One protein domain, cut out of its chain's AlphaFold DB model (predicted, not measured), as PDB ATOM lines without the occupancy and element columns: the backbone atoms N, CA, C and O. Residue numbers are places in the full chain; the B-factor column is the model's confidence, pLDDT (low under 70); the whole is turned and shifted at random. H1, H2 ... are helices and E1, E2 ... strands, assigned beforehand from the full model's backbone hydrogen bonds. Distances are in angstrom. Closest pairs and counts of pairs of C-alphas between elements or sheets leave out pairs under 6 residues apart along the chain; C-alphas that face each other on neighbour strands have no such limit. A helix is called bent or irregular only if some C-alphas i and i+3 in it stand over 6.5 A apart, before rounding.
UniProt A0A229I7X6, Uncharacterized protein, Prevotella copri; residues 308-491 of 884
ATOM      1  N   ARG A 308     130.466  62.482 130.406       84.31
ATOM      2  CA  ARG A 308     129.512  63.577 130.589       84.31
ATOM      3  C   ARG A 308     128.258  63.306 129.759       84.31
ATOM      4  O   ARG A 308     128.347  63.020 128.564       84.31
ATOM      5  N   TRP A 309     127.104  63.376 130.408       87.25
ATOM      6  CA  TRP A 309     125.781  63.282 129.802       87.25
ATOM      7  C   TRP A 309     125.043  64.590 130.033       87.25
ATOM      8  O   TRP A 309     125.097  65.150 131.123       87.25
ATOM      9  N   TYR A 310     124.331  65.068 129.023       89.56
ATOM     10  CA  TYR A 310     123.641  66.348 129.103       89.56
ATOM     11  C   TYR A 310     122.287  66.293 128.411       89.56
ATOM     12  O   TYR A 310     122.067  65.519 127.480       89.56
ATOM     13  N   ILE A 311     121.364  67.116 128.889       89.81
ATOM     14  CA  ILE A 311     120.087  67.383 128.238       89.81
ATOM     15  C   ILE A 311     120.232  68.734 127.560       89.81
ATOM     16  O   ILE A 311     120.640  69.708 128.195       89.81
ATOM     17  N   TYR A 312     119.898  68.795 126.278       89.00
ATOM     18  CA  TYR A 312     119.951  70.030 125.515       89.00
ATOM     19  C   TYR A 312     118.620  70.298 124.827       89.00
ATOM     20  O   TYR A 312     117.916  69.387 124.379       89.00
ATOM     21  N   LYS A 313     118.288  71.582 124.762       89.00
ATOM     22  CA  LYS A 313     117.242  72.128 123.917       89.00
ATOM     23  C   LYS A 313     117.793  72.195 122.496       89.00
ATOM     24  O   LYS A 313     118.837  72.801 122.255       89.00
ATOM     25  N   HIS A 314     117.103  71.546 121.570       90.25
ATOM     26  CA  HIS A 314     117.445  71.504 120.156       90.25
ATOM     27  C   HIS A 314     116.348  72.199 119.363       90.25
ATOM     28  O   HIS A 314     115.235  71.681 119.281       90.25
ATOM     29  N   ASP A 315     116.660  73.371 118.816       87.75
ATOM     30  CA  ASP A 315     115.789  74.088 117.887       87.75
ATOM     31  C   ASP A 315     116.359  73.944 116.479       87.75
ATOM     32  O   ASP A 315     117.457  74.428 116.185       87.75
ATOM     33  N   VAL A 316     115.631  73.223 115.629       86.81
ATOM     34  CA  VAL A 316     116.024  72.985 114.243       86.81
ATOM     35  C   VAL A 316     114.872  73.318 113.314       86.81
ATOM     36  O   VAL A 316     113.743  72.851 113.481       86.81
ATOM     37  N   GLY A 317     115.162  74.111 112.292       87.44
ATOM     38  CA  GLY A 317     114.135  74.556 111.371       87.44
ATOM     39  C   GLY A 317     114.689  75.175 110.103       87.44
ATOM     40  O   GLY A 317     115.887  75.417 109.944       87.44
ATOM     41  N   SER A 318     113.778  75.391 109.160       88.06
ATOM     42  CA  SER A 318     114.055  76.163 107.962       88.06
ATOM     43  C   SER A 318     112.817  76.933 107.544       88.06
ATOM     44  O   SER A 318     111.715  76.383 107.516       88.06
ATOM     45  N   GLU A 319     113.016  78.194 107.179       91.00
ATOM     46  CA  GLU A 319     111.962  79.088 106.720       91.00
ATOM     47  C   GLU A 319     112.351  79.762 105.399       91.00
ATOM     48  O   GLU A 319     113.513  80.072 105.136       91.00
ATOM     49  N   ILE A 320     111.365  80.000 104.535       92.38
ATOM     50  CA  ILE A 320     111.559  80.739 103.288       92.38
ATOM     51  C   ILE A 320     111.285  82.223 103.551       92.38
ATOM     52  O   ILE A 320     110.135  82.648 103.582       92.38
ATOM     53  N   LEU A 321     112.350  83.019 103.675       92.06
ATOM     54  CA  LEU A 321     112.260  84.471 103.882       92.06
ATOM     55  C   LEU A 321     111.787  85.221 102.627       92.06
ATOM     56  O   LEU A 321     111.209  86.304 102.709       92.06
ATOM     57  N   CYS A 322     112.075  84.675 101.443       92.31
ATOM     58  CA  CYS A 322     111.635  85.237 100.172       92.31
ATOM     59  C   CYS A 322     111.588  84.154  99.096       92.31
ATOM     60  O   CYS A 322     112.567  83.439  98.889       92.31
ATOM     61  N   ASP A 323     110.477  84.066  98.370       92.81
ATOM     62  CA  ASP A 323     110.380  83.294  97.132       92.81
ATOM     63  C   ASP A 323     109.792  84.189  96.049       92.81
ATOM     64  O   ASP A 323     108.608  84.530  96.065       92.81
ATOM     65  N   TYR A 324     110.646  84.623  95.130       90.69
ATOM     66  CA  TYR A 324     110.265  85.501  94.040       90.69
ATOM     67  C   TYR A 324     110.638  84.868  92.708       90.69
ATOM     68  O   TYR A 324     111.811  84.648  92.400       90.69
ATOM     69  N   SER A 325     109.632  84.654  91.864       87.56
ATOM     70  CA  SER A 325     109.833  84.342  90.453       87.56
ATOM     71  C   SER A 325     109.308  85.500  89.613       87.56
ATOM     72  O   SER A 325     108.165  85.910  89.818       87.56
ATOM     73  N   PRO A 326     110.085  86.001  88.636       84.75
ATOM     74  CA  PRO A 326     109.589  87.031  87.738       84.75
ATOM     75  C   PRO A 326     108.340  86.510  86.999       84.75
ATOM     76  O   PRO A 326     108.367  85.377  86.500       84.75
ATOM     77  N   PRO A 327     107.243  87.287  86.945       76.44
ATOM     78  CA  PRO A 327     106.025  86.867  86.267       76.44
ATOM     79  C   PRO A 327     106.253  86.775  84.754       76.44
ATOM     80  O   PRO A 327     107.010  87.564  84.178       76.44
ATOM     81  N   SER A 328     105.563  85.830  84.109       66.31
ATOM     82  CA  SER A 328     105.450  85.826  82.649       66.31
ATOM     83  C   SER A 328     104.474  86.923  82.205       66.31
ATOM     84  O   SER A 328     103.606  87.349  82.967       66.31
ATOM     85  N   TYR A 329     104.628  87.416  80.981       68.06
ATOM     86  CA  TYR A 329     103.858  88.541  80.430       68.06
ATOM     87  C   TYR A 329     103.245  88.149  79.080       68.06
ATOM     88  O   TYR A 329     103.765  87.287  78.383       68.06
ATOM     89  N   GLU A 330     102.135  88.753  78.663       60.78
ATOM     90  CA  GLU A 330     101.402  88.293  77.465       60.78
ATOM     91  C   GLU A 330     101.638  89.171  76.224       60.78
ATOM     92  O   GLU A 330     101.524  88.689  75.097       60.78
ATOM     93  N   SER A 331     102.040  90.436  76.396       63.53
ATOM     94  CA  SER A 331     102.131  91.414  75.304       63.53
ATOM     95  C   SER A 331     103.478  92.144  75.241       63.53
ATOM     96  O   SER A 331     104.224  92.252  76.214       63.53
ATOM     97  N   TYR A 332     103.825  92.625  74.043       58.47
ATOM     98  CA  TYR A 332     105.034  93.415  73.814       58.47
ATOM     99  C   TYR A 332     104.838  94.852  74.321       58.47
ATOM    100  O   TYR A 332     103.878  95.510  73.923       58.47
ATOM    101  N   GLY A 333     105.777  95.357  75.129       59.56
ATOM    102  CA  GLY A 333     105.715  96.703  75.713       59.56
ATOM    103  C   GLY A 333     105.093  96.768  77.111       59.56
ATOM    104  O   GLY A 333     104.862  97.866  77.607       59.56
ATOM    105  N   ASP A 334     104.837  95.619  77.746       68.31
ATOM    106  CA  ASP A 334     104.473  95.554  79.164       68.31
ATOM    107  C   ASP A 334     105.586  96.189  80.012       68.31
ATOM    108  O   ASP A 334     106.756  95.838  79.870       68.31
ATOM    109  N   GLN A 335     105.250  97.140  80.883       65.31
ATOM    110  CA  GLN A 335     106.234  97.869  81.687       65.31
ATOM    111  C   GLN A 335     107.040  96.939  82.613       65.31
ATOM    112  O   GLN A 335     108.234  97.172  82.826       65.31
ATOM    113  N   ARG A 336     106.439  95.811  83.028       67.06
ATOM    114  CA  ARG A 336     107.086  94.739  83.812       67.06
ATOM    115  C   ARG A 336     108.288  94.116  83.093       67.06
ATOM    116  O   ARG A 336     109.144  93.495  83.723       67.06
ATOM    117  N   TRP A 337     108.395  94.327  81.776       65.62
ATOM    118  CA  TRP A 337     109.540  93.940  80.959       65.62
ATOM    119  C   TRP A 337     110.856  94.554  81.439       65.62
ATOM    120  O   TRP A 337     111.886  93.884  81.460       65.62
ATOM    121  N   ASN A 338     110.825  95.821  81.852       69.25
ATOM    122  CA  ASN A 338     112.029  96.550  82.242       69.25
ATOM    123  C   ASN A 338     112.387  96.358  83.720       69.25
ATOM    124  O   ASN A 338     113.529  96.627  84.098       69.25
ATOM    125  N   GLU A 339     111.445  95.881  84.534       77.06
ATOM    126  CA  GLU A 339     111.566  95.811  85.992       77.06
ATOM    127  C   GLU A 339     112.387  94.603  86.448       77.06
ATOM    128  O   GLU A 339     113.339  94.777  87.198       77.06
ATOM    129  N   ALA A 340     112.088  93.396  85.952       78.12
ATOM    130  CA  ALA A 340     112.766  92.167  86.390       78.12
ATOM    131  C   ALA A 340     113.632  91.498  85.308       78.12
ATOM    132  O   ALA A 340     114.456  90.639  85.627       78.12
ATOM    133  N   TRP A 341     113.466  91.862  84.033       85.25
ATOM    134  CA  TRP A 341     114.128  91.194  82.910       85.25
ATOM    135  C   TRP A 341     115.219  92.065  82.276       85.25
ATOM    136  O   TRP A 341     115.179  93.302  82.289       85.25
ATOM    137  N   HIS A 342     116.228  91.401  81.714       86.31
ATOM    138  CA  HIS A 342     117.195  91.994  80.797       86.31
ATOM    139  C   HIS A 342     116.961  91.473  79.392       86.31
ATOM    140  O   HIS A 342     116.662  90.295  79.188       86.31
ATOM    141  N   VAL A 343     117.094  92.371  78.427       83.56
ATOM    142  CA  VAL A 343     116.554  92.181  77.090       83.56
ATOM    143  C   VAL A 343     117.648  92.364  76.066       83.56
ATOM    144  O   VAL A 343     118.281  93.416  75.999       83.56
ATOM    145  N   HIS A 344     117.808  91.378  75.192       82.44
ATOM    146  CA  HIS A 344     118.628  91.518  73.999       82.44
ATOM    147  C   HIS A 344     117.748  91.497  72.755       82.44
ATOM    148  O   HIS A 344     117.095  90.495  72.468       82.44
ATOM    149  N   ALA A 345     117.746  92.602  72.009       76.69
ATOM    150  CA  ALA A 345     117.145  92.672  70.682       76.69
ATOM    151  C   ALA A 345     118.189  92.327  69.616       76.69
ATOM    152  O   ALA A 345     119.301  92.863  69.613       76.69
ATOM    153  N   SER A 346     117.851  91.408  68.711       72.94
ATOM    154  CA  SER A 346     118.802  90.921  67.700       72.94
ATOM    155  C   SER A 346     119.257  92.002  66.719       72.94
ATOM    156  O   SER A 346     120.281  91.810  66.063       72.94
ATOM    157  N   GLY A 347     118.485  93.087  66.558       68.06
ATOM    158  CA  GLY A 347     118.718  94.153  65.577       68.06
ATOM    159  C   GLY A 347     118.671  93.690  64.113       68.06
ATOM    160  O   GLY A 347     118.830  94.494  63.195       68.06
ATOM    161  N   LYS A 348     118.456  92.389  63.864       66.44
ATOM    162  CA  LYS A 348     118.463  91.763  62.539       66.44
ATOM    163  C   LYS A 348     117.035  91.594  62.039       66.44
ATOM    164  O   LYS A 348     116.321  90.699  62.487       66.44
ATOM    165  N   LYS A 349     116.672  92.423  61.062       70.75
ATOM    166  CA  LYS A 349     115.390  92.395  60.349       70.75
ATOM    167  C   LYS A 349     115.374  91.217  59.372       70.75
ATOM    168  O   LYS A 349     116.249  91.149  58.510       70.75
ATOM    169  N   ARG A 350     114.447  90.269  59.532       66.31
ATOM    170  CA  ARG A 350     114.265  89.128  58.611       66.31
ATOM    171  C   ARG A 350     112.791  88.895  58.315       66.31
ATOM    172  O   ARG A 350     111.957  89.239  59.141       66.31
ATOM    173  N   ASP A 351     112.495  88.272  57.181       60.09
ATOM    174  CA  ASP A 351     111.120  88.156  56.687       60.09
ATOM    175  C   ASP A 351     110.280  87.081  57.410       60.09
ATOM    176  O   ASP A 351     109.059  87.207  57.417       60.09
ATOM    177  N   SER A 352     110.892  86.067  58.056       60.41
ATOM    178  CA  SER A 352     110.246  85.224  59.089       60.41
ATOM    179  C   SER A 352     111.235  84.296  59.832       60.41
ATOM    180  O   SER A 352     112.321  83.992  59.321       60.41
ATOM    181  N   TYR A 353     110.875  83.823  61.037       61.28
ATOM    182  CA  TYR A 353     111.598  82.776  61.785       61.28
ATOM    183  C   TYR A 353     110.726  81.527  62.001       61.28
ATOM    184  O   TYR A 353     109.595  81.632  62.458       61.28
ATOM    185  N   SER A 354     111.261  80.327  61.730       57.81
ATOM    186  CA  SER A 354     110.545  79.047  61.926       57.81
ATOM    187  C   SER A 354     110.658  78.471  63.346       57.81
ATOM    188  O   SER A 354     109.749  77.787  63.808       57.81
ATOM    189  N   LYS A 355     111.756  78.757  64.058       58.34
ATOM    190  CA  LYS A 355     111.955  78.555  65.505       58.34
ATOM    191  C   LYS A 355     112.837  79.692  66.020       58.34
ATOM    192  O   LYS A 355     113.750  80.114  65.308       58.34
ATOM    193  N   ILE A 356     112.576  80.184  67.231       61.16
ATOM    194  CA  ILE A 356     113.327  81.290  67.844       61.16
ATOM    195  C   ILE A 356     114.290  80.698  68.882       61.16
ATOM    196  O   ILE A 356     113.858  80.429  69.993       61.16
ATOM    197  N   PRO A 357     115.562  80.431  68.543       59.81
ATOM    198  CA  PRO A 357     116.573  80.151  69.552       59.81
ATOM    199  C   PRO A 357     117.173  81.463  70.054       59.81
ATOM    200  O   PRO A 357     117.539  82.326  69.238       59.81
ATOM    201  N   CYS A 358     117.336  81.599  71.370       64.44
ATOM    202  CA  CYS A 358     118.105  82.704  71.903       64.44
ATOM    203  C   CYS A 358     119.526  82.727  71.335       64.44
ATOM    204  O   CYS A 358     120.191  81.702  71.193       64.44
ATOM    205  N   TYR A 359     120.001  83.927  71.010       66.56
ATOM    206  CA  TYR A 359     121.297  84.143  70.375       66.56
ATOM    207  C   TYR A 359     122.351  84.732  71.325       66.56
ATOM    208  O   TYR A 359     123.497  84.895  70.906       66.56
ATOM    209  N   LYS A 360     121.990  85.082  72.572       71.75
ATOM    210  CA  LYS A 360     122.905  85.720  73.529       71.75
ATOM    211  C   LYS A 360     122.561  85.378  74.990       71.75
ATOM    212  O   LYS A 360     121.440  85.579  75.443       71.75
ATOM    213  N   ASN A 361     123.556  84.880  75.727       75.06
ATOM    214  CA  ASN A 361     123.513  84.765  77.189       75.06
ATOM    215  C   ASN A 361     123.911  86.099  77.843       75.06
ATOM    216  O   ASN A 361     124.594  86.908  77.215       75.06
ATOM    217  N   LEU A 362     123.518  86.307  79.103       81.12
ATOM    218  CA  LEU A 362     123.985  87.453  79.889       81.12
ATOM    219  C   LEU A 362     125.512  87.427  80.033       81.12
ATOM    220  O   LEU A 362     126.098  86.370  80.269       81.12
ATOM    221  N   THR A 363     126.148  88.587  79.888       84.81
ATOM    222  CA  THR A 363     127.531  88.797  80.342       84.81
ATOM    223  C   THR A 363     127.566  89.001  81.861       84.81
ATOM    224  O   THR A 363     126.540  89.293  82.468       84.81
ATOM    225  N   LEU A 364     128.745  88.907  82.488       81.69
ATOM    226  CA  LEU A 364     128.903  89.126  83.938       81.69
ATOM    227  C   LEU A 364     128.385  90.502  84.404       81.69
ATOM    228  O   LEU A 364     127.797  90.618  85.476       81.69
ATOM    229  N   GLU A 365     128.565  91.540  83.585       85.50
ATOM    230  CA  GLU A 365     128.055  92.887  83.859       85.50
ATOM    231  C   GLU A 365     126.520  92.939  83.778       85.50
ATOM    232  O   GLU A 365     125.857  93.470  84.670       85.50
ATOM    233  N   GLU A 366     125.936  92.315  82.748       85.69
ATOM    234  CA  GLU A 366     124.483  92.233  82.570       85.69
ATOM    235  C   GLU A 366     123.821  91.383  83.672       85.69
ATOM    236  O   GLU A 366     122.728  91.713  84.132       85.69
ATOM    237  N   GLU A 367     124.490  90.334  84.164       85.00
ATOM    238  CA  GLU A 367     124.052  89.591  85.352       85.00
ATOM    239  C   GLU A 367     124.011  90.478  86.603       85.00
ATOM    240  O   GLU A 367     123.066  90.377  87.389       85.00
ATOM    241  N   GLY A 368     124.993  91.367  86.781       83.94
ATOM    242  CA  GLY A 368     125.004  92.354  87.863       83.94
ATOM    243  C   GLY A 368     123.803  93.302  87.799       83.94
ATOM    244  O   GLY A 368     123.142  93.535  88.811       83.94
ATOM    245  N   VAL A 369     123.450  93.780  86.601       86.56
ATOM    246  CA  VAL A 369     122.260  94.624  86.384       86.56
ATOM    247  C   VAL A 369     120.973  93.877  86.742       86.56
ATOM    248  O   VAL A 369     120.119  94.428  87.438       86.56
ATOM    249  N   VAL A 370     120.831  92.618  86.317       87.31
ATOM    250  CA  VAL A 370     119.655  91.793  86.644       87.31
ATOM    251  C   VAL A 370     119.565  91.524  88.147       87.31
ATOM    252  O   VAL A 370     118.489  91.647  88.724       87.31
ATOM    253  N   LYS A 371     120.683  91.208  88.809       85.06
ATOM    254  CA  LYS A 371     120.716  90.999  90.266       85.06
ATOM    255  C   LYS A 371     120.386  92.275  91.042       85.06
ATOM    256  O   LYS A 371     119.674  92.192  92.037       85.06
ATOM    257  N   ASN A 372     120.817  93.445  90.568       86.50
ATOM    258  CA  ASN A 372     120.437  94.732  91.158       86.50
ATOM    259  C   ASN A 372     118.940  95.012  91.006       86.50
ATOM    260  O   ASN A 372     118.302  95.424  91.969       86.50
ATOM    261  N   LYS A 373     118.361  94.743  89.830       87.44
ATOM    262  CA  LYS A 373     116.907  94.825  89.619       87.44
ATOM    263  C   LYS A 373     116.144  93.898  90.564       87.44
ATOM    264  O   LYS A 373     115.178  94.322  91.185       87.44
ATOM    265  N   LEU A 374     116.613  92.661  90.729       86.25
ATOM    266  CA  LEU A 374     116.019  91.711  91.671       86.25
ATOM    267  C   LEU A 374     116.135  92.191  93.113       86.25
ATOM    268  O   LEU A 374     115.154  92.109  93.835       86.25
ATOM    269  N   PHE A 375     117.274  92.758  93.509       87.62
ATOM    270  CA  PHE A 375     117.426  93.357  94.831       87.62
ATOM    271  C   PHE A 375     116.434  94.505  95.067       87.62
ATOM    272  O   PHE A 375     115.886  94.596  96.154       87.62
ATOM    273  N   GLN A 376     116.140  95.343  94.068       87.56
ATOM    274  CA  GLN A 376     115.115  96.391  94.204       87.56
ATOM    275  C   GLN A 376     113.692  95.828  94.356       87.56
ATOM    276  O   GLN A 376     112.836  96.490  94.929       87.56
ATOM    277  N   LEU A 377     113.430  94.621  93.842       87.12
ATOM    278  CA  LEU A 377     112.107  93.985  93.878       87.12
ATOM    279  C   LEU A 377     111.893  93.102  95.110       87.12
ATOM    280  O   LEU A 377     110.782  93.029  95.625       87.12
ATOM    281  N   THR A 378     112.931  92.398  95.556       88.50
ATOM    282  CA  THR A 378     112.854  91.455  96.682       88.50
ATOM    283  C   THR A 378     113.418  92.035  97.967       88.50
ATOM    284  O   THR A 378     113.239  91.449  99.027       88.50
ATOM    285  N   GLU A 379     114.158  93.139  97.878       89.88
ATOM    286  CA  GLU A 379     115.015  93.671  98.935       89.88
ATOM    287  C   GLU A 379     116.052  92.672  99.459       89.88
ATOM    288  O   GLU A 379     116.659  92.935 100.491       89.88
ATOM    289  N   TRP A 380     116.282  91.536  98.795       89.19
ATOM    290  CA  TRP A 380     117.187  90.486  99.258       89.19
ATOM    291  C   TRP A 380     118.370  90.289  98.313       89.19
ATOM    292  O   TRP A 380     118.229  90.121  97.101       89.19
ATOM    293  N   ASN A 381     119.568  90.278  98.891       88.06
ATOM    294  CA  ASN A 381     120.814  89.938  98.218       88.06
ATOM    295  C   ASN A 381     121.784  89.280  99.215       88.06
ATOM    296  O   ASN A 381     121.500  89.174 100.410       88.06
ATOM    297  N   THR A 382     122.954  88.866  98.728       86.25
ATOM    298  CA  THR A 382     123.992  88.239  99.561       86.25
ATOM    299  C   THR A 382     124.422  89.123 100.738       86.25
ATOM    300  O   THR A 382     124.603  88.612 101.838       86.25
ATOM    301  N   ALA A 383     124.529  90.443 100.549       87.50
ATOM    302  CA  ALA A 383     124.934  91.369 101.609       87.50
ATOM    303  C   ALA A 383     123.879  91.491 102.726       87.50
ATOM    304  O   ALA A 383     124.234  91.514 103.903       87.50
ATOM    305  N   LYS A 384     122.581  91.509 102.386       90.00
ATOM    306  CA  LYS A 384     121.494  91.505 103.376       90.00
ATOM    307  C   LYS A 384     121.418  90.177 104.124       90.00
ATOM    308  O   LYS A 384     121.250  90.212 105.334       90.00
ATOM    309  N   CYS A 385     121.627  89.032 103.460       89.62
ATOM    310  CA  CYS A 385     121.765  87.749 104.168       89.62
ATOM    311  C   CYS A 385     122.944  87.766 105.155       89.62
ATOM    312  O   CYS A 385     122.805  87.313 106.284       89.62
ATOM    313  N   GLN A 386     124.094  88.337 104.779       86.19
ATOM    314  CA  GLN A 386     125.230  88.473 105.702       86.19
ATOM    315  C   GLN A 386     124.907  89.381 106.896       86.19
ATOM    316  O   GLN A 386     125.312  89.084 108.018       86.19
ATOM    317  N   ALA A 387     124.180  90.478 106.674       89.69
ATOM    318  CA  ALA A 387     123.712  91.341 107.756       89.69
ATOM    319  C   ALA A 387     122.697  90.623 108.665       89.69
ATOM    320  O   ALA A 387     122.789  90.746 109.882       89.69
ATOM    321  N   TYR A 388     121.790  89.832 108.085       91.12
ATOM    322  CA  TYR A 388     120.819  89.012 108.809       91.12
ATOM    323  C   TYR A 388     121.507  87.977 109.709       91.12
ATOM    324  O   TYR A 388     121.189  87.910 110.892       91.12
ATOM    325  N   ASN A 389     122.512  87.255 109.202       88.88
ATOM    326  CA  ASN A 389     123.264  86.268 109.992       88.88
ATOM    327  C   ASN A 389     124.029  86.918 111.158       88.88
ATOM    328  O   ASN A 389     124.180  86.322 112.216       88.88
ATOM    329  N   LYS A 390     124.505  88.161 110.990       85.62
ATOM    330  CA  LYS A 390     125.150  88.915 112.081       85.62
ATOM    331  C   LYS A 390     124.167  89.336 113.173       85.62
ATOM    332  O   LYS A 390     124.570  89.460 114.323       85.62
ATOM    333  N   GLN A 391     122.916  89.612 112.808       87.88
ATOM    334  CA  GLN A 391     121.868  90.022 113.747       87.88
ATOM    335  C   GLN A 391     121.190  88.828 114.430       87.88
ATOM    336  O   GLN A 391     120.679  88.996 115.533       87.88
ATOM    337  N   ASN A 392     121.227  87.646 113.809       84.81
ATOM    338  CA  ASN A 392     120.624  86.412 114.311       84.81
ATOM    339  C   ASN A 392     121.700  85.319 114.468       84.81
ATOM    340  O   ASN A 392     121.889  84.501 113.563       84.81
ATOM    341  N   PRO A 393     122.448  85.303 115.587       79.19
ATOM    342  CA  PRO A 393     123.426  84.255 115.864       79.19
ATOM    343  C   PRO A 393     122.778  82.861 115.835       79.19
ATOM    344  O   PRO A 393     121.734  82.658 116.445       79.19
ATOM    345  N   GLY A 394     123.392  81.904 115.133       79.38
ATOM    346  CA  GLY A 394     122.865  80.536 114.978       79.38
ATOM    347  C   GLY A 394     121.978  80.311 113.744       79.38
ATOM    348  O   GLY A 394     121.668  79.163 113.431       79.38
ATOM    349  N   HIS A 395     121.632  81.376 113.012       85.88
ATOM    350  CA  HIS A 395     120.872  81.318 111.761       85.88
ATOM    351  C   HIS A 395     121.778  81.461 110.527       85.88
ATOM    352  O   HIS A 395     122.741  82.235 110.512       85.88
ATOM    353  N   GLU A 396     121.455  80.730 109.461       89.81
ATOM    354  CA  GLU A 396     122.172  80.736 108.188       89.81
ATOM    355  C   GLU A 396     121.234  81.096 107.020       89.81
ATOM    356  O   GLU A 396     120.581  80.241 106.423       89.81
ATOM    357  N   CYS A 397     121.231  82.374 106.628       90.75
ATOM    358  CA  CYS A 397     120.543  82.875 105.436       90.75
ATOM    359  C   CYS A 397     121.304  82.513 104.156       90.75
ATOM    360  O   CYS A 397     122.437  82.957 103.932       90.75
ATOM    361  N   LYS A 398     120.649  81.766 103.263       89.06
ATOM    362  CA  LYS A 398     121.144  81.407 101.928       89.06
ATOM    363  C   LYS A 398     120.268  82.020 100.847       89.06
ATOM    364  O   LYS A 398     119.066  81.782 100.798       89.06
ATOM    365  N   VAL A 399     120.891  82.752  99.921       90.56
ATOM    366  CA  VAL A 399     120.243  83.252  98.701       90.56
ATOM    367  C   VAL A 399     120.586  82.358  97.511       90.56
ATOM    368  O   VAL A 399     121.754  82.135  97.192       90.56
ATOM    369  N   GLN A 400     119.562  81.857  96.831       90.75
ATOM    370  CA  GLN A 400     119.670  81.031  95.636       90.75
ATOM    371  C   GLN A 400     119.049  81.752  94.443       90.75
ATOM    372  O   GLN A 400     117.920  82.237  94.507       90.75
ATOM    373  N   TYR A 401     119.789  81.797  93.335       88.94
ATOM    374  CA  TYR A 401     119.342  82.392  92.080       88.94
ATOM    375  C   TYR A 401     119.081  81.293  91.045       88.94
ATOM    376  O   TYR A 401     119.994  80.557  90.672       88.94
ATOM    377  N   PHE A 402     117.859  81.216  90.522       89.06
ATOM    378  CA  PHE A 402     117.477  80.280  89.465       89.06
ATOM    379  C   PHE A 402     117.308  81.026  88.149       89.06
ATOM    380  O   PHE A 402     116.424  81.871  88.023       89.06
ATOM    381  N   LYS A 403     118.137  80.725  87.147       87.25
ATOM    382  CA  LYS A 403     118.074  81.406  85.847       87.25
ATOM    383  C   LYS A 403     116.707  81.183  85.185       87.25
ATOM    384  O   LYS A 403     116.234  80.052  85.079       87.25
ATOM    385  N   LYS A 404     116.092  82.268  84.720       86.88
ATOM    386  CA  LYS A 404     114.849  82.284  83.942       86.88
ATOM    387  C   LYS A 404     115.125  82.866  82.565       86.88
ATOM    388  O   LYS A 404     115.905  83.810  82.421       86.88
ATOM    389  N   HIS A 405     114.497  82.282  81.554       83.56
ATOM    390  CA  HIS A 405     114.740  82.634  80.167       83.56
ATOM    391  C   HIS A 405     113.457  82.508  79.343       83.56
ATOM    392  O   HIS A 405     112.767  81.494  79.444       83.56
ATOM    393  N   GLU A 406     113.163  83.524  78.533       80.12
ATOM    394  CA  GLU A 406     112.059  83.525  77.568       80.12
ATOM    395  C   GLU A 406     112.531  84.087  76.217       80.12
ATOM    396  O   GLU A 406     113.276  85.067  76.167       80.12
ATOM    397  N   ASP A 407     112.054  83.500  75.117       79.56
ATOM    398  CA  ASP A 407     112.357  83.921  73.743       79.56
ATOM    399  C   ASP A 407     111.088  84.408  73.036       79.56
ATOM    400  O   ASP A 407     110.073  83.707  73.017       79.56
ATOM    401  N   ARG A 408     111.127  85.600  72.417       77.25
ATOM    402  CA  ARG A 408     109.978  86.158  71.671       77.25
ATOM    403  C   ARG A 408     110.369  86.811  70.350       77.25
ATOM    404  O   ARG A 408     111.519  87.184  70.123       77.25
ATOM    405  N   GLN A 409     109.374  86.998  69.484       76.94
ATOM    406  CA  GLN A 409     109.489  87.757  68.238       76.94
ATOM    407  C   GLN A 409     108.491  88.912  68.196       76.94
ATOM    408  O   GLN A 409     107.376  88.798  68.707       76.94
ATOM    409  N   ARG A 410     108.876  90.010  67.543       77.12
ATOM    410  CA  ARG A 410     107.978  91.115  67.199       77.12
ATOM    411  C   ARG A 410     107.944  91.307  65.694       77.12
ATOM    412  O   ARG A 410     108.985  91.536  65.083       77.12
ATOM    413  N   HIS A 411     106.734  91.295  65.146       78.06
ATOM    414  CA  HIS A 411     106.480  91.619  63.750       78.06
ATOM    415  C   HIS A 411     106.308  93.128  63.565       78.06
ATOM    416  O   HIS A 411     105.460  93.755  64.207       78.06
ATOM    417  N   TYR A 412     107.082  93.712  62.658       78.31
ATOM    418  CA  TYR A 412     106.967  95.103  62.242       78.31
ATOM    419  C   TYR A 412     106.381  95.167  60.839       78.31
ATOM    420  O   TYR A 412     107.009  94.749  59.865       78.31
ATOM    421  N   LYS A 413     105.182  95.744  60.724       76.94
ATOM    422  CA  LYS A 413     104.551  95.988  59.425       76.94
ATOM    423  C   LYS A 413     105.329  97.064  58.667       76.94
ATOM    424  O   LYS A 413     105.560  98.157  59.185       76.94
ATOM    425  N   GLY A 414     105.731  96.752  57.441       72.06
ATOM    426  CA  GLY A 414     106.304  97.726  56.521       72.06
ATOM    427  C   GLY A 414     105.215  98.618  55.916       72.06
ATOM    428  O   GLY A 414     104.077  98.186  55.745       72.06
ATOM    429  N   GLY A 415     105.543  99.883  55.639       72.50
ATOM    430  CA  GLY A 415     104.660 100.787  54.888       72.50
ATOM    431  C   GLY A 415     104.666 100.482  53.384       72.50
ATOM    432  O   GLY A 415     105.362  99.577  52.941       72.50
ATOM    433  N   THR A 416     103.970 101.292  52.582       73.00
ATOM    434  CA  THR A 416     103.743 101.092  51.129       73.00
ATOM    435  C   THR A 416     105.003 100.807  50.289       73.00
ATOM    436  O   THR A 416     104.900 100.204  49.229       73.00
ATOM    437  N   PHE A 417     106.195 101.188  50.768       66.69
ATOM    438  CA  PHE A 417     107.483 100.971  50.090       66.69
ATOM    439  C   PHE A 417     108.536 100.251  50.957       66.69
ATOM    440  O   PHE A 417     109.732 100.376  50.702       66.69
ATOM    441  N   LYS A 418     108.138  99.545  52.026       71.38
ATOM    442  CA  LYS A 418     109.065  98.809  52.908       71.38
ATOM    443  C   LYS A 418     108.539  97.404  53.186       71.38
ATOM    444  O   LYS A 418     107.355  97.240  53.456       71.38
ATOM    445  N   HIS A 419     109.422  96.409  53.191       73.81
ATOM    446  CA  HIS A 419     109.069  95.051  53.606       73.81
ATOM    447  C   HIS A 419     108.774  95.000  55.111       73.81
ATOM    448  O   HIS A 419     109.418  95.693  55.908       73.81
ATOM    449  N   SER A 420     107.776  94.199  55.491       76.25
ATOM    450  CA  SER A 420     107.576  93.805  56.884       76.25
ATOM    451  C   SER A 420     108.723  92.919  57.338       76.25
ATOM    452  O   SER A 420     109.228  92.129  56.547       76.25
ATOM    453  N   TYR A 421     109.108  93.020  58.601       76.44
ATOM    454  CA  TYR A 421     110.192  92.213  59.147       76.44
ATOM    455  C   TYR A 421     109.902  91.808  60.585       76.44
ATOM    456  O   TYR A 421     109.242  92.535  61.327       76.44
ATOM    457  N   ASP A 422     110.479  90.687  60.989       76.81
ATOM    458  CA  ASP A 422     110.482  90.205  62.358       76.81
ATOM    459  C   ASP A 422     111.809  90.530  63.042       76.81
ATOM    460  O   ASP A 422     112.896  90.402  62.464       76.81
ATOM    461  N   GLU A 423     111.719  90.915  64.310       77.19
ATOM    462  CA  GLU A 423     112.856  91.074  65.208       77.19
ATOM    463  C   GLU A 423     112.745  90.100  66.384       77.19
ATOM    464  O   GLU A 423     111.679  89.950  66.983       77.19
ATOM    465  N   ARG A 424     113.860  89.447  66.729       78.88
ATOM    466  CA  ARG A 424     113.955  88.519  67.866       78.88
ATOM    467  C   ARG A 424     114.410  89.225  69.135       78.88
ATOM    468  O   ARG A 424     115.331  90.045  69.068       78.88
ATOM    469  N   TYR A 425     113.836  88.814  70.257       79.31
ATOM    470  CA  TYR A 425     114.141  89.287  71.599       79.31
ATOM    471  C   TYR A 425     114.438  88.096  72.517       79.31
ATOM    472  O   TYR A 425     113.604  87.200  72.633       79.31
ATOM    473  N   CYS A 426     115.602  88.114  73.171       82.62
ATOM    474  CA  CYS A 426     115.929  87.213  74.278       82.62
ATOM    475  C   CYS A 426     115.702  87.928  75.604       82.62
ATOM    476  O   CYS A 426     116.211  89.035  75.798       82.62
ATOM    477  N   PHE A 427     115.018  87.272  76.530       83.75
ATOM    478  CA  PHE A 427     114.719  87.795  77.853       83.75
ATOM    479  C   PHE A 427     115.399  86.898  78.871       83.75
ATOM    480  O   PHE A 427     115.194  85.685  78.888       83.75
ATOM    481  N   ASN A 428     116.234  87.488  79.713       86.81
ATOM    482  CA  ASN A 428     116.956  86.770  80.751       86.81
ATOM    483  C   ASN A 428     116.687  87.425  82.106       86.81
ATOM    484  O   ASN A 428     116.730  88.648  82.232       86.81
ATOM    485  N   SER A 429     116.415  86.605  83.115       88.38
ATOM    486  CA  SER A 429     116.226  87.033  84.500       88.38
ATOM    487  C   SER A 429     116.681  85.925  85.461       88.38
ATOM    488  O   SER A 429     117.130  84.862  85.027       88.38
ATOM    489  N   TYR A 430     116.556  86.153  86.765       89.38
ATOM    490  CA  TYR A 430     116.651  85.108  87.781       89.38
ATOM    491  C   TYR A 430     115.407  85.141  88.672       89.38
ATOM    492  O   TYR A 430     114.908  86.205  89.019       89.38
ATOM    493  N   ALA A 431     114.921  83.969  89.060       89.56
ATOM    494  CA  ALA A 431     114.113  83.830  90.261       89.56
ATOM    495  C   ALA A 431     115.047  83.778  91.477       89.56
ATOM    496  O   ALA A 431     116.177  83.294  91.371       89.56
ATOM    497  N   VAL A 432     114.581  84.276  92.613       91.38
ATOM    498  CA  VAL A 432     115.330  84.324  93.866       91.38
ATOM    499  C   VAL A 432     114.564  83.538  94.911       91.38
ATOM    500  O   VAL A 432     113.387  83.801  95.131       91.38
ATOM    501  N   ARG A 433     115.252  82.617  95.582       93.19
ATOM    502  CA  ARG A 433     114.771  82.009  96.820       93.19
ATOM    503  C   ARG A 433     115.766  82.291  97.928       93.19
ATOM    504  O   ARG A 433     116.952  82.010  97.775       93.19
ATOM    505  N   VAL A 434     115.283  82.858  99.020       92.44
ATOM    506  CA  VAL A 434     116.052  83.090 100.237       92.44
ATOM    507  C   VAL A 434     115.506  82.174 101.308       92.44
ATOM    508  O   VAL A 434     114.304  82.169 101.570       92.44
ATOM    509  N   THR A 435     116.393  81.398 101.906       92.44
ATOM    510  CA  THR A 435     116.047  80.423 102.930       92.44
ATOM    511  C   THR A 435     116.885  80.702 104.161       92.44
ATOM    512  O   THR A 435     118.099  80.856 104.047       92.44
ATOM    513  N   ASP A 436     116.224  80.788 105.306       92.31
ATOM    514  CA  ASP A 436     116.854  80.734 106.615       92.31
ATOM    515  C   ASP A 436     116.858  79.286 107.107       92.31
ATOM    516  O   ASP A 436     115.908  78.528 106.878       92.31
ATOM    517  N   SER A 437     117.941  78.889 107.754       89.94
ATOM    518  CA  SER A 437     118.083  77.581 108.382       89.94
ATOM    519  C   SER A 437     118.878  77.727 109.665       89.94
ATOM    520  O   SER A 437     119.896  78.417 109.666       89.94
ATOM    521  N   TRP A 438     118.440  77.060 110.727       90.00
ATOM    522  CA  TRP A 438     119.091  77.099 112.034       90.00
ATOM    523  C   TRP A 438     119.185  75.694 112.638       90.00
ATOM    524  O   TRP A 438     118.315  74.848 112.427       90.00
ATOM    525  N   ASP A 439     120.272  75.459 113.371       86.44
ATOM    526  CA  ASP A 439     120.500  74.295 114.236       86.44
ATOM    527  C   ASP A 439     121.139  74.842 115.516       86.44
ATOM    528  O   ASP A 439     122.354  75.036 115.594       86.44
ATOM    529  N   ILE A 440     120.291  75.200 116.480       85.56
ATOM    530  CA  ILE A 440     120.707  75.823 117.735       85.56
ATOM    531  C   ILE A 440     120.585  74.786 118.843       85.56
ATOM    532  O   ILE A 440     119.536  74.161 119.032       85.56
ATOM    533  N   ARG A 441     121.681  74.609 119.584       87.00
ATOM    534  CA  ARG A 441     121.765  73.694 120.721       87.00
ATOM    535  C   ARG A 441     122.128  74.472 121.967       87.00
ATOM    536  O   ARG A 441     123.143  75.161 121.991       87.00
ATOM    537  N   GLU A 442     121.298  74.335 122.986       85.88
ATOM    538  CA  GLU A 442     121.488  74.969 124.285       85.88
ATOM    539  C   GLU A 442     121.426  73.894 125.370       85.88
ATOM    540  O   GLU A 442     120.418  73.203 125.520       85.88
ATOM    541  N   GLU A 443     122.521  73.708 126.102       86.69
ATOM    542  CA  GLU A 443     122.610  72.724 127.183       86.69
ATOM    543  C   GLU A 443     121.867  73.248 128.420       86.69
ATOM    544  O   GLU A 443     122.176  74.322 128.931       86.69
ATOM    545  N   VAL A 444     120.875  72.495 128.903       89.25
ATOM    546  CA  VAL A 444     120.030  72.893 130.048       89.25
ATOM    547  C   VAL A 444     120.362  72.128 131.324       89.25
ATOM    548  O   VAL A 444     120.058  72.581 132.425       89.25
ATOM    549  N   TYR A 445     120.979  70.955 131.193       87.75
ATOM    550  CA  TYR A 445     121.388  70.137 132.324       87.75
ATOM    551  C   TYR A 445     122.566  69.248 131.947       87.75
ATOM    552  O   TYR A 445     122.591  68.707 130.845       87.75
ATOM    553  N   GLU A 446     123.487  69.026 132.879       87.88
ATOM    554  CA  GLU A 446     124.616  68.115 132.712       87.88
ATOM    555  C   GLU A 446     124.867  67.287 133.974       87.88
ATOM    556  O   GLU A 446     124.631  67.737 135.095       87.88
ATOM    557  N   GLU A 447     125.349  66.060 133.788       87.00
ATOM    558  CA  GLU A 447     125.783  65.173 134.862       87.00
ATOM    559  C   GLU A 447     126.890  64.233 134.364       87.00
ATOM    560  O   GLU A 447     126.888  63.791 133.212       87.00
ATOM    561  N   ILE A 448     127.856  63.914 135.227       85.56
ATOM    562  CA  ILE A 448     128.989  63.046 134.881       85.56
ATOM    563  C   ILE A 448     128.710  61.637 135.403       85.56
ATOM    564  O   ILE A 448     128.537  61.431 136.600       85.56
ATOM    565  N   PHE A 449     128.703  60.662 134.497       83.94
ATOM    566  CA  PHE A 449     128.685  59.245 134.829       83.94
ATOM    567  C   PHE A 449     130.107  58.758 135.112       83.94
ATOM    568  O   PHE A 449     130.961  58.888 134.240       83.94
ATOM    569  N   ASP A 450     130.350  58.150 136.273       83.50
ATOM    570  CA  ASP A 450     131.615  57.485 136.612       83.50
ATOM    571  C   ASP A 450     131.390  55.986 136.840       83.50
ATOM    572  O   ASP A 450     130.725  55.574 137.793       83.50
ATOM    573  N   SER A 451     131.976  55.151 135.980       82.19
ATOM    574  CA  SER A 451     131.779  53.701 136.029       82.19
ATOM    575  C   SER A 451     132.380  53.024 137.267       82.19
ATOM    576  O   SER A 451     132.125  51.840 137.480       82.19
ATOM    577  N   GLN A 452     133.209  53.718 138.057       82.00
ATOM    578  CA  GLN A 452     133.772  53.187 139.305       82.00
ATOM    579  C   GLN A 452     132.796  53.285 140.479       82.00
ATOM    580  O   GLN A 452     132.820  52.437 141.370       82.00
ATOM    581  N   THR A 453     131.959  54.323 140.491       80.06
ATOM    582  CA  THR A 453     131.074  54.651 141.617       80.06
ATOM    583  C   THR A 453     129.594  54.488 141.290       80.06
ATOM    584  O   THR A 453     128.785  54.344 142.207       80.06
ATOM    585  N   MET A 454     129.225  54.487 140.006       81.19
ATOM    586  CA  MET A 454     127.837  54.546 139.558       81.19
ATOM    587  C   MET A 454     127.449  53.338 138.701       81.19
ATOM    588  O   MET A 454     128.198  52.875 137.841       81.19
ATOM    589  N   ASP A 455     126.214  52.869 138.883       88.44
ATOM    590  CA  ASP A 455     125.593  51.891 137.989       88.44
ATOM    591  C   ASP A 455     124.981  52.592 136.766       88.44
ATOM    592  O   ASP A 455     124.139  53.488 136.896       88.44
ATOM    593  N   LYS A 456     125.379  52.164 135.560       82.44
ATOM    594  CA  LYS A 456     124.964  52.796 134.297       82.44
ATOM    595  C   LYS A 456     123.455  52.754 134.098       82.44
ATOM    596  O   LYS A 456     122.873  53.725 133.624       82.44
ATOM    597  N   THR A 457     122.811  51.644 134.449       85.12
ATOM    598  CA  THR A 457     121.362  51.489 134.274       85.12
ATOM    599  C   THR A 457     120.606  52.471 135.161       85.12
ATOM    600  O   THR A 457     119.701  53.162 134.694       85.12
ATOM    601  N   THR A 458     121.020  52.586 136.421       86.62
ATOM    602  CA  THR A 458     120.444  53.517 137.394       86.62
ATOM    603  C   THR A 458     120.647  54.969 136.966       86.62
ATOM    604  O   THR A 458     119.679  55.728 136.920       86.62
ATOM    605  N   PHE A 459     121.868  55.334 136.565       90.06
ATOM    606  CA  PHE A 459     122.189  56.670 136.059       90.06
ATOM    607  C   PHE A 459     121.353  57.036 134.822       90.06
ATOM    608  O   PHE A 459     120.707  58.080 134.778       90.06
ATOM    609  N   MET A 460     121.283  56.139 133.834       86.50
ATOM    610  CA  MET A 460     120.505  56.377 132.616       86.50
ATOM    611  C   MET A 460     119.007  56.511 132.895       86.50
ATOM    612  O   MET A 460     118.329  57.295 132.230       86.50
ATOM    613  N   ASN A 461     118.474  55.773 133.871       88.69
ATOM    614  CA  ASN A 461     117.077  55.912 134.281       88.69
ATOM    615  C   ASN A 461     116.813  57.269 134.946       88.69
ATOM    616  O   ASN A 461     115.790  57.886 134.659       88.69
ATOM    617  N   GLN A 462     117.744  57.768 135.765       88.44
ATOM    618  CA  GLN A 462     117.656  59.111 136.347       88.44
ATOM    619  C   GLN A 462     117.718  60.201 135.270       88.44
ATOM    620  O   GLN A 462     116.869  61.090 135.266       88.44
ATOM    621  N   MET A 463     118.643  60.102 134.308       90.06
ATOM    622  CA  MET A 463     118.733  61.052 133.189       90.06
ATOM    623  C   MET A 463     117.460  61.068 132.333       90.06
ATOM    624  O   MET A 463     116.985  62.136 131.955       90.06
ATOM    625  N   LYS A 464     116.862  59.898 132.068       90.25
ATOM    626  CA  LYS A 464     115.578  59.804 131.355       90.25
ATOM    627  C   LYS A 464     114.426  60.414 132.148       90.25
ATOM    628  O   LYS A 464     113.629  61.139 131.568       90.25
ATOM    629  N   ALA A 465     114.347  60.157 133.452       89.88
ATOM    630  CA  ALA A 465     113.317  60.750 134.301       89.88
ATOM    631  C   ALA A 465     113.422  62.284 134.329       89.88
ATOM    632  O   ALA A 465     112.411  62.969 134.218       89.88
ATOM    633  N   ARG A 466     114.646  62.828 134.398       91.00
ATOM    634  CA  ARG A 466     114.888  64.276 134.298       91.00
ATOM    635  C   ARG A 466     114.504  64.835 132.928       91.00
ATOM    636  O   ARG A 466     113.894  65.895 132.868       91.00
ATOM    637  N   LEU A 467     114.831  64.132 131.840       91.12
ATOM    638  CA  LEU A 467     114.439  64.529 130.483       91.12
ATOM    639  C   LEU A 467     112.917  64.636 130.340       91.12
ATOM    640  O   LEU A 467     112.433  65.612 129.775       91.12
ATOM    641  N   GLU A 468     112.173  63.651 130.842       91.00
ATOM    642  CA  GLU A 468     110.708  63.709 130.821       91.00
ATOM    643  C   GLU A 468     110.178  64.835 131.716       91.00
ATOM    644  O   GLU A 468     109.317  65.585 131.270       91.00
ATOM    645  N   GLY A 469     110.775  65.062 132.892       88.50
ATOM    646  CA  GLY A 469     110.459  66.226 133.731       88.50
ATOM    647  C   GLY A 469     110.609  67.559 132.983       88.50
ATOM    648  O   GLY A 469     109.689  68.370 132.986       88.50
ATOM    649  N   TYR A 470     111.707  67.754 132.243       88.19
ATOM    650  CA  TYR A 470     111.893  68.953 131.416       88.19
ATOM    651  C   TYR A 470     110.841  69.089 130.309       88.19
ATOM    652  O   TYR A 470     110.406  70.204 130.015       88.19
ATOM    653  N   LYS A 471     110.421  67.983 129.683       88.69
ATOM    654  CA  LYS A 471     109.364  68.008 128.661       88.69
ATOM    655  C   LYS A 471     108.004  68.358 129.261       88.69
ATOM    656  O   LYS A 471     107.289  69.156 128.663       88.69
ATOM    657  N   GLU A 472     107.668  67.796 130.421       89.56
ATOM    658  CA  GLU A 472     106.415  68.066 131.136       89.56
ATOM    659  C   GLU A 472     106.343  69.527 131.603       89.56
ATOM    660  O   GLU A 472     105.354  70.213 131.352       89.56
ATOM    661  N   GLU A 473     107.419  70.049 132.198       88.00
ATOM    662  CA  GLU A 473     107.494  71.448 132.644       88.00
ATOM    663  C   GLU A 473     107.357  72.452 131.486       88.00
ATOM    664  O   GLU A 473     106.839  73.555 131.674       88.00
ATOM    665  N   ASN A 474     107.789  72.070 130.279       86.62
ATOM    666  CA  ASN A 474     107.778  72.923 129.091       86.62
ATOM    667  C   ASN A 474     106.678  72.555 128.081       86.62
ATOM    668  O   ASN A 474     106.709  73.046 126.953       86.62
ATOM    669  N   GLU A 475     105.685  71.738 128.451       86.69
ATOM    670  CA  GLU A 475     104.679  71.208 127.517       86.69
ATOM    671  C   GLU A 475     103.932  72.321 126.755       86.69
ATOM    672  O   GLU A 475     103.781  72.260 125.533       86.69
ATOM    673  N   ALA A 476     103.515  73.382 127.456       84.69
ATOM    674  CA  ALA A 476     102.840  74.525 126.838       84.69
ATOM    675  C   ALA A 476     103.748  75.271 125.843       84.69
ATOM    676  O   ALA A 476     103.311  75.624 124.752       84.69
ATOM    677  N   TYR A 477     105.024  75.455 126.191       84.62
ATOM    678  CA  TYR A 477     106.005  76.113 125.328       84.62
ATOM    679  C   TYR A 477     106.319  75.284 124.076       84.62
ATOM    680  O   TYR A 477     106.350  75.833 122.975       84.62
ATOM    681  N   LEU A 478     106.493  73.966 124.227       86.12
ATOM    682  CA  LEU A 478     106.751  73.031 123.124       86.12
ATOM    683  C   LEU A 478     105.562  72.932 122.161       86.12
ATOM    684  O   LEU A 478     105.747  72.753 120.960       86.12
ATOM    685  N   LYS A 479     104.334  73.091 122.669       84.69
ATOM    686  CA  LYS A 479     103.128  73.144 121.835       84.69
ATOM    687  C   LYS A 479     103.101  74.374 120.924       84.69
ATOM    688  O   LYS A 479     102.644  74.268 119.787       84.69
ATOM    689  N   ASP A 480     103.606  75.502 121.414       83.12
ATOM    690  CA  ASP A 480     103.693  76.753 120.656       83.12
ATOM    691  C   ASP A 480     104.954  76.820 119.764       83.12
ATOM    692  O   ASP A 480     104.979  77.583 118.800       83.12
ATOM    693  N   HIS A 481     105.976  75.994 120.036       80.88
ATOM    694  CA  HIS A 481     107.261  75.961 119.319       80.88
ATOM    695  C   HIS A 481     107.624  74.532 118.868       80.88
ATOM    696  O   HIS A 481     108.523  73.909 119.435       80.88
ATOM    697  N   PRO A 482     106.967  73.994 117.823       80.75
ATOM    698  CA  PRO A 482     107.139  72.600 117.406       80.75
ATOM    699  C   PRO A 482     108.525  72.271 116.824       80.75
ATOM    700  O   PRO A 482     108.836  71.094 116.648       80.75
ATOM    701  N   SER A 483     109.350  73.275 116.500       79.88
ATOM    702  CA  SER A 483     110.747  73.089 116.070       79.88
ATOM    703  C   SER A 483     111.695  72.765 117.227       79.88
ATOM    704  O   SER A 483     112.807  72.291 116.997       79.88
ATOM    705  N   VAL A 484     111.253  73.000 118.467       84.94
ATOM    706  CA  VAL A 484     112.049  72.807 119.672       84.94
ATOM    707  C   VAL A 484     111.789  71.426 120.256       84.94
ATOM    708  O   VAL A 484     110.650  71.030 120.490       84.94
ATOM    709  N   THR A 485     112.859  70.705 120.573       88.06
ATOM    710  CA  THR A 485     112.795  69.432 121.298       88.06
ATOM    711  C   THR A 485     113.858  69.367 122.389       88.06
ATOM    712  O   THR A 485     114.900  70.005 122.289       88.06
ATOM    713  N   PHE A 486     113.606  68.590 123.444       88.38
ATOM    714  CA  PHE A 486     114.628  68.253 124.436       88.38
ATOM    715  C   PHE A 486     115.187  66.867 124.135       88.38
ATOM    716  O   PHE A 486     114.430  65.896 124.019       88.38
ATOM    717  N   LEU A 487     116.510  66.779 124.020       87.75
ATOM    718  CA  LEU A 487     117.230  65.557 123.680       87.75
ATOM    719  C   LEU A 487     118.342  65.287 124.693       87.75
ATOM    720  O   LEU A 487     118.833  66.191 125.365       87.75
ATOM    721  N   LEU A 488     118.726  64.016 124.793       88.38
ATOM    722  CA  LEU A 488     119.838  63.566 125.621       88.38
ATOM    723  C   LEU A 488     121.080  63.389 124.739       88.38
ATOM    724  O   LEU A 488     121.039  62.641 123.762       88.38
ATOM    725  N   GLY A 489     122.169  64.058 125.100       83.38
ATOM    726  CA  GLY A 489     123.488  63.936 124.488       83.38
ATOM    727  C   GLY A 489     124.507  63.329 125.450       83.38
ATOM    728  O   GLY A 489     124.292  63.260 126.664       83.38
ATOM    729  N   SER A 490     125.622  62.861 124.897       79.62
ATOM    730  CA  SER A 490     126.748  62.351 125.675       79.62
ATOM    731  C   SER A 490     128.057  62.609 124.950       79.62
ATOM    732  O   SER A 490     128.131  62.393 123.738       79.62
ATOM    733  N   ASP A 491     129.091  62.956 125.706       75.81
ATOM    734  CA  ASP A 491     130.447  63.095 125.181       75.81
ATOM    735  C   ASP A 491     131.128  61.725 125.008       75.81
ATOM    736  O   ASP A 491     130.603  60.674 125.404       75.81
TER     737      ASP A 491
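This is residues 308 to 491 of the 884 residues of an uncharacterized protein of Prevotella copri (UniProt A0A229I7X6). This is a long, thin rod with one very long strand, E4, as its spine. E3 pairs beside one part of E4 and E1 beside another, while the short strands E2 and E5 join nearer to opposite ends of the rod. H2 crosses over E4 partway along, with H3 next to it on the same face, and H4 packs over E1 and E5 at one end, where residues 451 to 458 stick out; the hairpin of E3 and E4 reaches to the other end. The printed part has 184 residues with five named helices and five named strands, which follow each other along the chain as E1, H1, E2, H2, H3, E3, E4, H4, H5 and E5; the class is mixed, helices and strands, and the neighbour pairs of the branched sheet, E1 and E4, E1 and E5, E2 and E4, and E3 and E4, are antiparallel. The whole is extended, with a radius of gyration of the C-alphas of 29.1 A and spans of 104 by 32 by 31 A.

Find C-alpha 308 at (129.512, 63.577, 130.589); from there E1, residues 308 to 324, runs 46.8 A and bends by 53 degrees at residue 311. H1 is residues 336 to 340; it is irregular, but only just, with C-alphas 337 and 340 6.6 A apart. E2 follows at residues 342 to 345. Next come H2, residues 364 to 378, 20.6 A long, and H3, residues 382 to 391, 14.5 A long. E3, residues 398 to 412, covers 44.3 A. Look for C-alpha 421 at (110.192, 92.213, 59.147), where E4 begins; it runs 87.6 A to residue 450, bending by 62 degrees at residue 447. H4, residues 456 to 473, is 25.6 A long, and H5 is residues 475 to 480. E5, residues 484 to 490, ends at C-alpha 490, (126.748, 62.351, 125.675).

Begin with the twisted sheet, where E4 has three neighbours in staggered pairing. E1, beside residues 431 to 448 of E4, and E2, beside residues 424 to 428, lie on one side of it, and E3, beside residues 421 to 435, on the other side. For E1 and E4 look at N 311 and O 445, 2.8 A apart and within hydrogen-bond range; for the hairpin E3 and E4, at N 404 and O 429, 2.8 A; for E2 and E4, at N 344 and O 426, 2.9 A. E5 is antiparallel to E1, on the other side of it from E4, with N 312 and O 487 3.0 A apart. H2 is on the sheet over E4 at a height of 7.7 A and runs across the strands, at 66 degrees to E4 on the local plane; the closest C-alphas are those of Val 370 and Ser 429, 6.2 A apart. H3 is on the same face but over none of the strands, only just, as 2 of its C-alphas fall on E3. H1 only grazes the sheet and touches H2, the C-alphas of Ala 340 and Lys 373 being 5.9 A apart. H4 is on the sheet over E1 and E5 at a height of 8.7 A, only just along the strands, at 29.8 degrees to E1 on the local plane. H5 is not on the sheet, only just, with 4 pairs of C-alphas within 10 A. In H2, H3, H4 and H5 every O i to N i+4 pair is within hydrogen-bond range; in H1 it is 0 of 1, with 1 of 2 O i to N i+3 pairs within range.

The two C-alphas farthest apart are those of Thr 416 and Thr 453, at 105.3 A. The printed part has no cut. The links E1 to H1 and E2 to H2 are long. The mean pLDDT of the printed part is 82.4; it is under 70 at residues 328 to 338, 347 to 348, 350 to 359 and 417.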